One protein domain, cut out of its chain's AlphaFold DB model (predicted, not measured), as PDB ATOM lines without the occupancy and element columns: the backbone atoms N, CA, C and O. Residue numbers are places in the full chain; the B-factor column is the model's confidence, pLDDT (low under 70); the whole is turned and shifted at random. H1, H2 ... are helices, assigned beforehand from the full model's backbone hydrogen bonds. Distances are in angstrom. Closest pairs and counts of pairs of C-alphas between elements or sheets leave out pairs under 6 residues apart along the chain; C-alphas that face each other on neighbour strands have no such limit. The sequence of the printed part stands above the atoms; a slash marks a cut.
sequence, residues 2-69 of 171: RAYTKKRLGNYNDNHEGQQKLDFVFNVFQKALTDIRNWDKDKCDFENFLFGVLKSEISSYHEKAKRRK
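What this domain is: This is residues 2 to 69 of the 171 residues of an uncharacterized protein of Flavobacteriaceae bacterium (UniProt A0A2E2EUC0). One long helix, H3, makes the backbone of a small three-helix cluster; H2 crosses it at a steep angle over the stretch of residues 50 to 58, and the short helix H1 lies beside H3 and next to the first residues of H2, so that the three helix centres make a triangle. H3 runs on past these contacts at both its ends, and two long links, residues 10 to 20 and 34 to 45, join the helices. The printed part has 68 residues with three named helices, in the order H1, H2, H3, and no named strand; the class is all helix. It is elongated, with spans of 39 by 24 by 18 A, and only just compact, close to loose, with a radius of gyration of the C-alphas of 12.8 A.

How they stand to each other: Start at H1, residues 2 to 9, and go on to H2, residues 21 to 33: they touch, with the C-alphas of Thr 5 and Lys 21 closest at 6.4 A. They run opposite ways at a steep tilt of 63 degrees, and H2 touches H1 with residues 21 to 25 alone. Next look at H3, residues 46 to 67, which touches H2 with residues 50 to 58 alone; the closest C-alphas are those of Val 28 and Leu 54, 6.0 A apart. H2 and H3 run opposite ways at a steep tilt of 54 degrees. H3 also touches H1, with residues 54 to 58 alone, and here the closest C-alphas are those of Leu 9 and Ile 58, 7.6 A apart. H1 and H3 run the same way at a shallow tilt of 24 degrees. The helix packing is mostly crossed, but only just: of the 3 touching pairs, 1 is at a shallow tilt. In H1 and H3 every O i to N i+4 pair is within hydrogen-bond range; in H2 it is 8 of 9.

Where its parts are: Find C-alpha 2 at (144.061, 178.084, 163.183); from there H1 runs to Leu 9, 10.7 A away. H2 begins with C-alpha 21 at (147.047, 174.603, 157.142) and runs 19.4 A to Leu 33. H3 runs 31.7 A from Phe 46 to C-alpha 67 at (143.197, 179.082, 137.457). Between H1 and H2, residues 15 to 16 form a short antiparallel pairing with residues 19 to 20.

The domain as a whole: The two C-alphas farthest apart are those of Asp 42 and Lys 69, 40.6 A. The printed part has no cut. Both links are long, with 11 residues from H1 to H2 and 12 from H2 to H3. The mean pLDDT of the printed part is 84.3; look for values under 70 at residues 11 to 13 and 68 to 69.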
ATOM      1  N   ARG A   2     144.036 179.518 163.591       86.06
ATOM      2  CA  ARG A   2     144.061 178.084 163.183       86.06
ATOM      3  C   ARG A   2     142.683 177.471 162.881       86.06
ATOM      4  O   ARG A   2     142.500 176.842 161.843       86.06
ATOM      5  N   ALA A   3     141.705 177.672 163.768       86.12
ATOM      6  CA  ALA A   3     140.337 177.178 163.570       86.12
ATOM      7  C   ALA A   3     139.659 177.801 162.333       86.12
ATOM      8  O   ALA A   3     138.928 177.123 161.612       86.12
ATOM      9  N   TYR A   4     139.951 179.074 162.055       87.25
ATOM     10  CA  TYR A   4     139.448 179.783 160.880       87.25
ATOM     11  C   TYR A   4     140.023 179.201 159.586       87.25
ATOM     12  O   TYR A   4     139.268 178.903 158.662       87.25
ATOM     13  N   THR A   5     141.337 178.966 159.548       85.75
ATOM     14  CA  THR A   5     142.019 178.346 158.406       85.75
ATOM     15  C   THR A   5     141.472 176.950 158.116       85.75
ATOM     16  O   THR A   5     141.124 176.663 156.976       85.75
ATOM     17  N   LYS A   6     141.283 176.114 159.151       86.44
ATOM     18  CA  LYS A   6     140.660 174.785 159.007       86.44
ATOM     19  C   LYS A   6     139.254 174.858 158.412       86.44
ATOM     20  O   LYS A   6     138.950 174.139 157.468       86.44
ATOM     21  N   LYS A   7     138.414 175.768 158.916       87.62
ATOM     22  CA  LYS A   7     137.049 175.957 158.404       87.62
ATOM     23  C   LYS A   7     137.030 176.395 156.935       87.62
ATOM     24  O   LYS A   7     136.108 176.031 156.216       87.62
ATOM     25  N   ARG A   8     138.006 177.198 156.502       85.12
ATOM     26  CA  ARG A   8     138.051 177.754 155.141       85.12
ATOM     27  C   ARG A   8     138.705 176.836 154.111       85.12
ATOM     28  O   ARG A   8     138.206 176.783 152.996       85.12
ATOM     29  N   LEU A   9     139.764 176.118 154.478       83.62
ATOM     30  CA  LEU A   9     140.469 175.192 153.583       83.62
ATOM     31  C   LEU A   9     139.857 173.777 153.562       83.62
ATOM     32  O   LEU A   9     140.161 172.989 152.671       83.62
ATOM     33  N   GLY A  10     138.963 173.464 154.508       79.81
ATOM     34  CA  GLY A  10     138.280 172.175 154.601       79.81
ATOM     35  C   GLY A  10     139.050 171.129 155.416       79.81
ATOM     36  O   GLY A  10     140.206 171.315 155.792       79.81
ATOM     37  N   ASN A  11     138.386 170.013 155.728       69.44
ATOM     38  CA  ASN A  11     138.938 168.960 156.592       69.44
ATOM     39  C   ASN A  11     139.588 167.796 155.829       69.44
ATOM     40  O   ASN A  11     140.345 167.050 156.434       69.44
ATOM     41  N   TYR A  12     139.304 167.644 154.533       58.41
ATOM     42  CA  TYR A  12     139.606 166.416 153.785       58.41
ATOM     43  C   TYR A  12     141.055 166.276 153.311       58.41
ATOM     44  O   TYR A  12     141.477 165.171 152.994       58.41
ATOM     45  N   ASN A  13     141.829 167.361 153.283       63.81
ATOM     46  CA  ASN A  13     143.248 167.308 152.957       63.81
ATOM     47  C   ASN A  13     143.989 168.313 153.843       63.81
ATOM     48  O   ASN A  13     143.504 169.430 154.031       63.81
ATOM     49  N   ASP A  14     145.092 167.903 154.472       71.12
ATOM     50  CA  ASP A  14     145.953 168.813 155.248       71.12
ATOM     51  C   ASP A  14     147.097 169.367 154.395       71.12
ATOM     52  O   ASP A  14     147.735 170.332 154.803       71.12
ATOM     53  N   ASN A  15     147.301 168.798 153.201       75.44
ATOM     54  CA  ASN A  15     148.281 169.238 152.225       75.44
ATOM     55  C   ASN A  15     147.599 170.031 151.096       75.44
ATOM     56  O   ASN A  15     146.813 169.490 150.315       75.44
ATOM     57  N   HIS A  16     147.909 171.320 151.020       77.31
ATOM     58  CA  HIS A  16     147.413 172.266 150.029       77.31
ATOM     59  C   HIS A  16     148.578 172.704 149.136       77.31
ATOM     60  O   HIS A  16     149.164 173.760 149.349       77.31
ATOM     61  N   GLU A  17     148.933 171.862 148.161       72.00
ATOM     62  CA  GLU A  17     150.043 172.111 147.221       72.00
ATOM     63  C   GLU A  17     151.413 172.250 147.910       72.00
ATOM     64  O   GLU A  17     152.203 173.141 147.606       72.00
ATOM     65  N   GLY A  18     151.689 171.376 148.880       74.44
ATOM     66  CA  GLY A  18     152.909 171.404 149.687       74.44
ATOM     67  C   GLY A  18     152.826 172.323 150.906       74.44
ATOM     68  O   GLY A  18     153.756 172.332 151.704       74.44
ATOM     69  N   GLN A  19     151.725 173.066 151.083       80.19
ATOM     70  CA  GLN A  19     151.496 173.904 152.261       80.19
ATOM     71  C   GLN A  19     150.493 173.255 153.215       80.19
ATOM     72  O   GLN A  19     149.361 172.938 152.847       80.19
ATOM     73  N   GLN A  20     150.884 173.104 154.475       86.81
ATOM     74  CA  GLN A  20     149.988 172.707 155.547       86.81
ATOM     75  C   GLN A  20     149.107 173.874 155.992       86.81
ATOM     76  O   GLN A  20     149.455 175.048 155.882       86.81
ATOM     77  N   LYS A  21     147.959 173.572 156.604       86.88
ATOM     78  CA  LYS A  21     147.047 174.603 157.142       86.88
ATOM     79  C   LYS A  21     147.713 175.531 158.160       86.88
ATOM     80  O   LYS A  21     147.291 176.676 158.319       86.88
ATOM     81  N   LEU A  22     148.708 175.033 158.891       88.69
ATOM     82  CA  LEU A  22     149.486 175.843 159.826       88.69
ATOM     83  C   LEU A  22     150.442 176.796 159.107       88.69
ATOM     84  O   LEU A  22     150.618 177.911 159.591       88.69
ATOM     85  N   ASP A  23     150.946 176.433 157.932       88.38
ATOM     86  CA  ASP A  23     151.856 177.275 157.150       88.38
ATOM     87  C   ASP A  23     151.168 178.566 156.706       88.38
ATOM     88  O   ASP A  23     151.757 179.640 156.775       88.38
ATOM     89  N   PHE A  24     149.873 178.516 156.376       88.44
ATOM     90  CA  PHE A  24     149.076 179.724 156.123       88.44
ATOM     91  C   PHE A  24     149.032 180.667 157.329       88.44
ATOM     92  O   PHE A  24     149.015 181.883 157.164       88.44
ATOM     93  N   VAL A  25     148.999 180.122 158.548       90.56
ATOM     94  CA  VAL A  25     148.986 180.927 159.775       90.56
ATOM     95  C   VAL A  25     150.381 181.477 160.067       90.56
ATOM     96  O   VAL A  25     150.506 182.660 160.374       90.56
ATOM     97  N   PHE A  26     151.426 180.660 159.931       91.19
ATOM     98  CA  PHE A  26     152.808 181.097 160.134       91.19
ATOM     99  C   PHE A  26     153.235 182.156 159.119       91.19
ATOM    100  O   PHE A  26     153.809 183.168 159.514       91.19
ATOM    101  N   ASN A  27     152.850 182.010 157.849       89.31
ATOM    102  CA  ASN A  27     153.117 182.998 156.805       89.31
ATOM    103  C   ASN A  27     152.519 184.372 157.124       89.31
ATOM    104  O   ASN A  27     153.123 185.394 156.803       89.31
ATOM    105  N   VAL A  28     151.348 184.420 157.768       91.19
ATOM    106  CA  VAL A  28     150.730 185.685 158.194       91.19
ATOM    107  C   VAL A  28     151.588 186.377 159.249       91.19
ATOM    108  O   VAL A  28     151.840 187.574 159.133       91.19
ATOM    109  N   PHE A  29     152.075 185.631 160.244       90.69
ATOM    110  CA  PHE A  29     152.962 186.181 161.268       90.69
ATOM    111  C   PHE A  29     154.316 186.591 160.696       90.69
ATOM    112  O   PHE A  29     154.778 187.687 160.989       90.69
ATOM    113  N   GLN A  30     154.915 185.771 159.831       90.62
ATOM    114  CA  GLN A  30     156.163 186.118 159.159       90.62
ATOM    115  C   GLN A  30     156.010 187.426 158.377       90.62
ATOM    116  O   GLN A  30     156.788 188.344 158.586       90.62
ATOM    117  N   LYS A  31     154.956 187.565 157.563       86.88
ATOM    118  CA  LYS A  31     154.694 188.787 156.782       86.88
ATOM    119  C   LYS A  31     154.452 190.028 157.642       86.88
ATOM    120  O   LYS A  31     154.764 191.126 157.187       86.88
ATOM    121  N   ALA A  32     153.881 189.855 158.834       87.31
ATOM    122  CA  ALA A  32     153.684 190.934 159.796       87.31
ATOM    123  C   ALA A  32     154.986 191.326 160.518       87.31
ATOM    124  O   ALA A  32     155.140 192.481 160.883       87.31
ATOM    125  N   LEU A  33     155.909 190.379 160.726       87.38
ATOM    126  CA  LEU A  33     157.200 190.614 161.384       87.38
ATOM    127  C   LEU A  33     158.288 191.110 160.424       87.38
ATOM    128  O   LEU A  33     159.221 191.776 160.858       87.38
ATOM    129  N   THR A  34     158.200 190.766 159.139       85.44
ATOM    130  CA  THR A  34     159.184 191.151 158.114       85.44
ATOM    131  C   THR A  34     158.784 192.407 157.332       85.44
ATOM    132  O   THR A  34     159.312 192.618 156.245       85.44
ATOM    133  N   ASP A  35     157.805 193.183 157.815       79.50
ATOM    134  CA  ASP A  35     157.272 194.403 157.175       79.50
ATOM    135  C   ASP A  35     156.834 194.234 155.700       79.50
ATOM    136  O   ASP A  35     156.716 195.188 154.933       79.50
ATOM    137  N   ILE A  36     156.522 193.005 155.273       80.75
ATOM    138  CA  ILE A  36     155.912 192.745 153.953       80.75
ATOM    139  C   ILE A  36     154.454 193.233 153.950       80.75
ATOM    140  O   ILE A  36     153.888 193.610 152.916       80.75
ATOM    141  N   ARG A  37     153.810 193.187 155.119       82.19
ATOM    142  CA  ARG A  37     152.479 193.730 155.369       82.19
ATOM    143  C   ARG A  37     152.573 194.706 156.532       82.19
ATOM    144  O   ARG A  37     152.732 194.285 157.672       82.19
ATOM    145  N   ASN A  38     152.404 195.987 156.234       85.62
ATOM    146  CA  ASN A  38     152.466 197.034 157.246       85.62
ATOM    147  C   ASN A  38     151.146 197.110 158.007       85.62
ATOM    148  O   ASN A  38     150.086 197.338 157.415       85.62
ATOM    149  N   TRP A  39     151.223 196.916 159.321       88.38
ATOM    150  CA  TRP A  39     150.097 197.162 160.206       88.38
ATOM    151  C   TRP A  39     149.973 198.659 160.485       88.38
ATOM    152  O   TRP A  39     150.909 199.301 160.956       88.38
ATOM    153  N   ASP A  40     148.795 199.200 160.196       87.62
ATOM    154  CA  ASP A  40     148.428 200.574 160.512       87.62
ATOM    155  C   ASP A  40     147.537 200.582 161.761       87.62
ATOM    156  O   ASP A  40     146.377 200.148 161.719       87.62
ATOM    157  N   LYS A  41     148.106 201.057 162.873       86.56
ATOM    158  CA  LYS A  41     147.455 201.079 164.188       86.56
ATOM    159  C   LYS A  41     146.252 202.026 164.229       86.56
ATOM    160  O   LYS A  41     145.331 201.779 165.002       86.56
ATOM    161  N   ASP A  42     146.232 203.054 163.383       88.06
ATOM    162  CA  ASP A  42     145.149 204.039 163.351       88.06
ATOM    163  C   ASP A  42     143.932 203.521 162.573       88.06
ATOM    164  O   ASP A  42     142.811 203.994 162.766       88.06
ATOM    165  N   LYS A  43     144.126 202.519 161.702       87.06
ATOM    166  CA  LYS A  43     143.048 201.930 160.896       87.06
ATOM    167  C   LYS A  43     142.366 200.735 161.544       87.06
ATOM    168  O   LYS A  43     141.167 200.548 161.336       87.06
ATOM    169  N   CYS A  44     143.106 199.870 162.238       88.12
ATOM    170  CA  CYS A  44     142.527 198.655 162.811       88.12
ATOM    171  C   CYS A  44     143.386 198.022 163.906       88.12
ATOM    172  O   CYS A  44     144.610 198.146 163.914       88.12
ATOM    173  N   ASP A  45     142.735 197.244 164.771       92.31
ATOM    174  CA  ASP A  45     143.421 196.418 165.762       92.31
ATOM    175  C   ASP A  45     144.301 195.351 165.104       92.31
ATOM    176  O   ASP A  45     143.967 194.795 164.053       92.31
ATOM    177  N   PHE A  46     145.397 195.002 165.778       88.12
ATOM    178  CA  PHE A  46     146.375 194.036 165.277       88.12
ATOM    179  C   PHE A  46     145.754 192.670 164.949       88.12
ATOM    180  O   PHE A  46     146.072 192.065 163.927       88.12
ATOM    181  N   GLU A  47     144.816 192.189 165.771       90.19
ATOM    182  CA  GLU A  47     144.123 190.926 165.501       90.19
ATOM    183  C   GLU A  47     143.295 191.002 164.209       90.19
ATOM    184  O   GLU A  47     143.368 190.105 163.365       90.19
ATOM    185  N   ASN A  48     142.561 192.099 164.007       88.25
ATOM    186  CA  ASN A  48     141.766 192.320 162.798       88.25
ATOM    187  C   ASN A  48     142.648 192.451 161.552       88.25
ATOM    188  O   ASN A  48     142.309 191.899 160.501       88.25
ATOM    189  N   PHE A  49     143.803 193.103 161.684       92.19
ATOM    190  CA  PHE A  49     144.833 193.141 160.653       92.19
ATOM    191  C   PHE A  49     145.313 191.731 160.281       92.19
ATOM    192  O   PHE A  49     145.221 191.347 159.113       92.19
ATOM    193  N   LEU A  50     145.740 190.923 161.258       91.38
ATOM    194  CA  LEU A  50     146.226 189.558 161.021       91.38
ATOM    195  C   LEU A  50     145.161 188.681 160.349       91.38
ATOM    196  O   LEU A  50     145.450 187.970 159.384       91.38
ATOM    197  N   PHE A  51     143.908 188.759 160.802       91.88
ATOM    198  CA  PHE A  51     142.804 188.051 160.155       91.88
ATOM    199  C   PHE A  51     142.527 188.559 158.735       91.88
ATOM    200  O   PHE A  51     142.150 187.763 157.872       91.88
ATOM    201  N   GLY A  52     142.710 189.855 158.474       86.88
ATOM    202  CA  GLY A  52     142.636 190.437 157.134       86.88
ATOM    203  C   GLY A  52     143.696 189.857 156.198       86.88
ATOM    204  O   GLY A  52     143.366 189.406 155.098       86.88
ATOM    205  N   VAL A  53     144.946 189.776 156.663       90.00
ATOM    206  CA  VAL A  53     146.043 189.153 155.911       90.00
ATOM    207  C   VAL A  53     145.740 187.675 155.657       90.00
ATOM    208  O   VAL A  53     145.775 187.242 154.509       90.00
ATOM    209  N   LEU A  54     145.328 186.914 156.678       92.38
ATOM    210  CA  LEU A  54     144.983 185.495 156.530       92.38
ATOM    211  C   LEU A  54     143.864 185.257 155.503       92.38
ATOM    212  O   LEU A  54     143.942 184.329 154.700       92.38
ATOM    213  N   LYS A  55     142.819 186.095 155.506       90.06
ATOM    214  CA  LYS A  55     141.739 186.037 154.508       90.06
ATOM    215  C   LYS A  55     142.272 186.245 153.092       90.06
ATOM    216  O   LYS A  55     141.876 185.513 152.187       90.06
ATOM    217  N   SER A  56     143.159 187.222 152.912       88.00
ATOM    218  CA  SER A  56     143.783 187.520 151.621       88.00
ATOM    219  C   SER A  56     144.631 186.347 151.117       88.00
ATOM    220  O   SER A  56     144.492 185.960 149.959       88.00
ATOM    221  N   GLU A  57     145.428 185.721 151.989       86.94
ATOM    222  CA  GLU A  57     146.244 184.547 151.647       86.94
ATOM    223  C   GLU A  57     145.386 183.360 151.197       86.94
ATOM    224  O   GLU A  57     145.609 182.798 150.125       86.94
ATOM    225  N   ILE A  58     144.355 183.015 151.977       89.75
ATOM    226  CA  ILE A  58     143.444 181.908 151.652       89.75
ATOM    227  C   ILE A  58     142.692 182.191 150.342       89.75
ATOM    228  O   ILE A  58     142.538 181.300 149.507       89.75
ATOM    229  N   SER A  59     142.246 183.433 150.125       87.38
ATOM    230  CA  SER A  59     141.602 183.823 148.867       87.38
ATOM    231  C   SER A  59     142.560 183.694 147.686       87.38
ATOM    232  O   SER A  59     142.176 183.157 146.653       87.38
ATOM    233  N   SER A  60     143.808 184.150 147.831       87.00
ATOM    234  CA  SER A  60     144.829 184.032 146.787       87.00
ATOM    235  C   SER A  60     145.113 182.571 146.442       87.00
ATOM    236  O   SER A  60     145.212 182.234 145.263       87.00
ATOM    237  N   TYR A  61     145.173 181.697 147.450       88.06
ATOM    238  CA  TYR A  61     145.301 180.255 147.256       88.06
ATOM    239  C   TYR A  61     144.144 179.680 146.427       88.06
ATOM    240  O   TYR A  61     144.386 179.044 145.403       88.06
ATOM    241  N   HIS A  62     142.889 179.957 146.795       85.62
ATOM    242  CA  HIS A  62     141.739 179.460 146.031       85.62
ATOM    243  C   HIS A  62     141.699 180.007 144.600       85.62
ATOM    244  O   HIS A  62     141.356 179.269 143.682       85.62
ATOM    245  N   GLU A  63     142.065 181.271 144.388       83.50
ATOM    246  CA  GLU A  63     142.134 181.851 143.044       83.50
ATOM    247  C   GLU A  63     143.222 181.195 142.183       83.50
ATOM    248  O   GLU A  63     142.985 180.910 141.010       83.50
ATOM    249  N   LYS A  64     144.389 180.875 142.757       83.94
ATOM    250  CA  LYS A  64     145.428 180.096 142.063       83.94
ATOM    251  C   LYS A  64     144.955 178.679 141.739       83.94
ATOM    252  O   LYS A  64     145.125 178.238 140.608       83.94
ATOM    253  N   ALA A  65     144.313 178.008 142.694       81.12
ATOM    254  CA  ALA A  65     143.772 176.665 142.501       81.12
ATOM    255  C   ALA A  65     142.686 176.627 141.407       81.12
ATOM    256  O   ALA A  65     142.638 175.689 140.618       81.12
ATOM    257  N   LYS A  66     141.841 177.666 141.307       78.69
ATOM    258  CA  LYS A  66     140.836 177.797 140.235       78.69
ATOM    259  C   LYS A  66     141.466 177.981 138.857       78.69
ATOM    260  O   LYS A  66     141.027 177.334 137.919       78.69
ATOM    261  N   ARG A  67     142.498 178.826 138.735       75.88
ATOM    262  CA  ARG A  67     143.197 179.082 137.457       75.88
ATOM    263  C   ARG A  67     143.918 177.856 136.895       75.88
ATOM    264  O   ARG A  67     144.249 177.847 135.719       75.88
ATOM    265  N   ARG A  68     144.204 176.864 137.741       67.19
ATOM    266  CA  ARG A  68     144.879 175.617 137.362       67.19
ATOM    267  C   ARG A  68     143.928 174.506 136.930       67.19
ATOM    268  O   ARG A  68     144.403 173.506 136.405       67.19
ATOM    269  N   LYS A  69     142.615 174.649 137.139       58.84
ATOM    270  CA  LYS A  69     141.658 173.741 136.504       58.84
ATOM    271  C   LYS A  69     141.599 174.096 135.014       58.84
ATOM    272  O   LYS A  69     141.319 175.258 134.717       58.84
TER     273      LYS A  69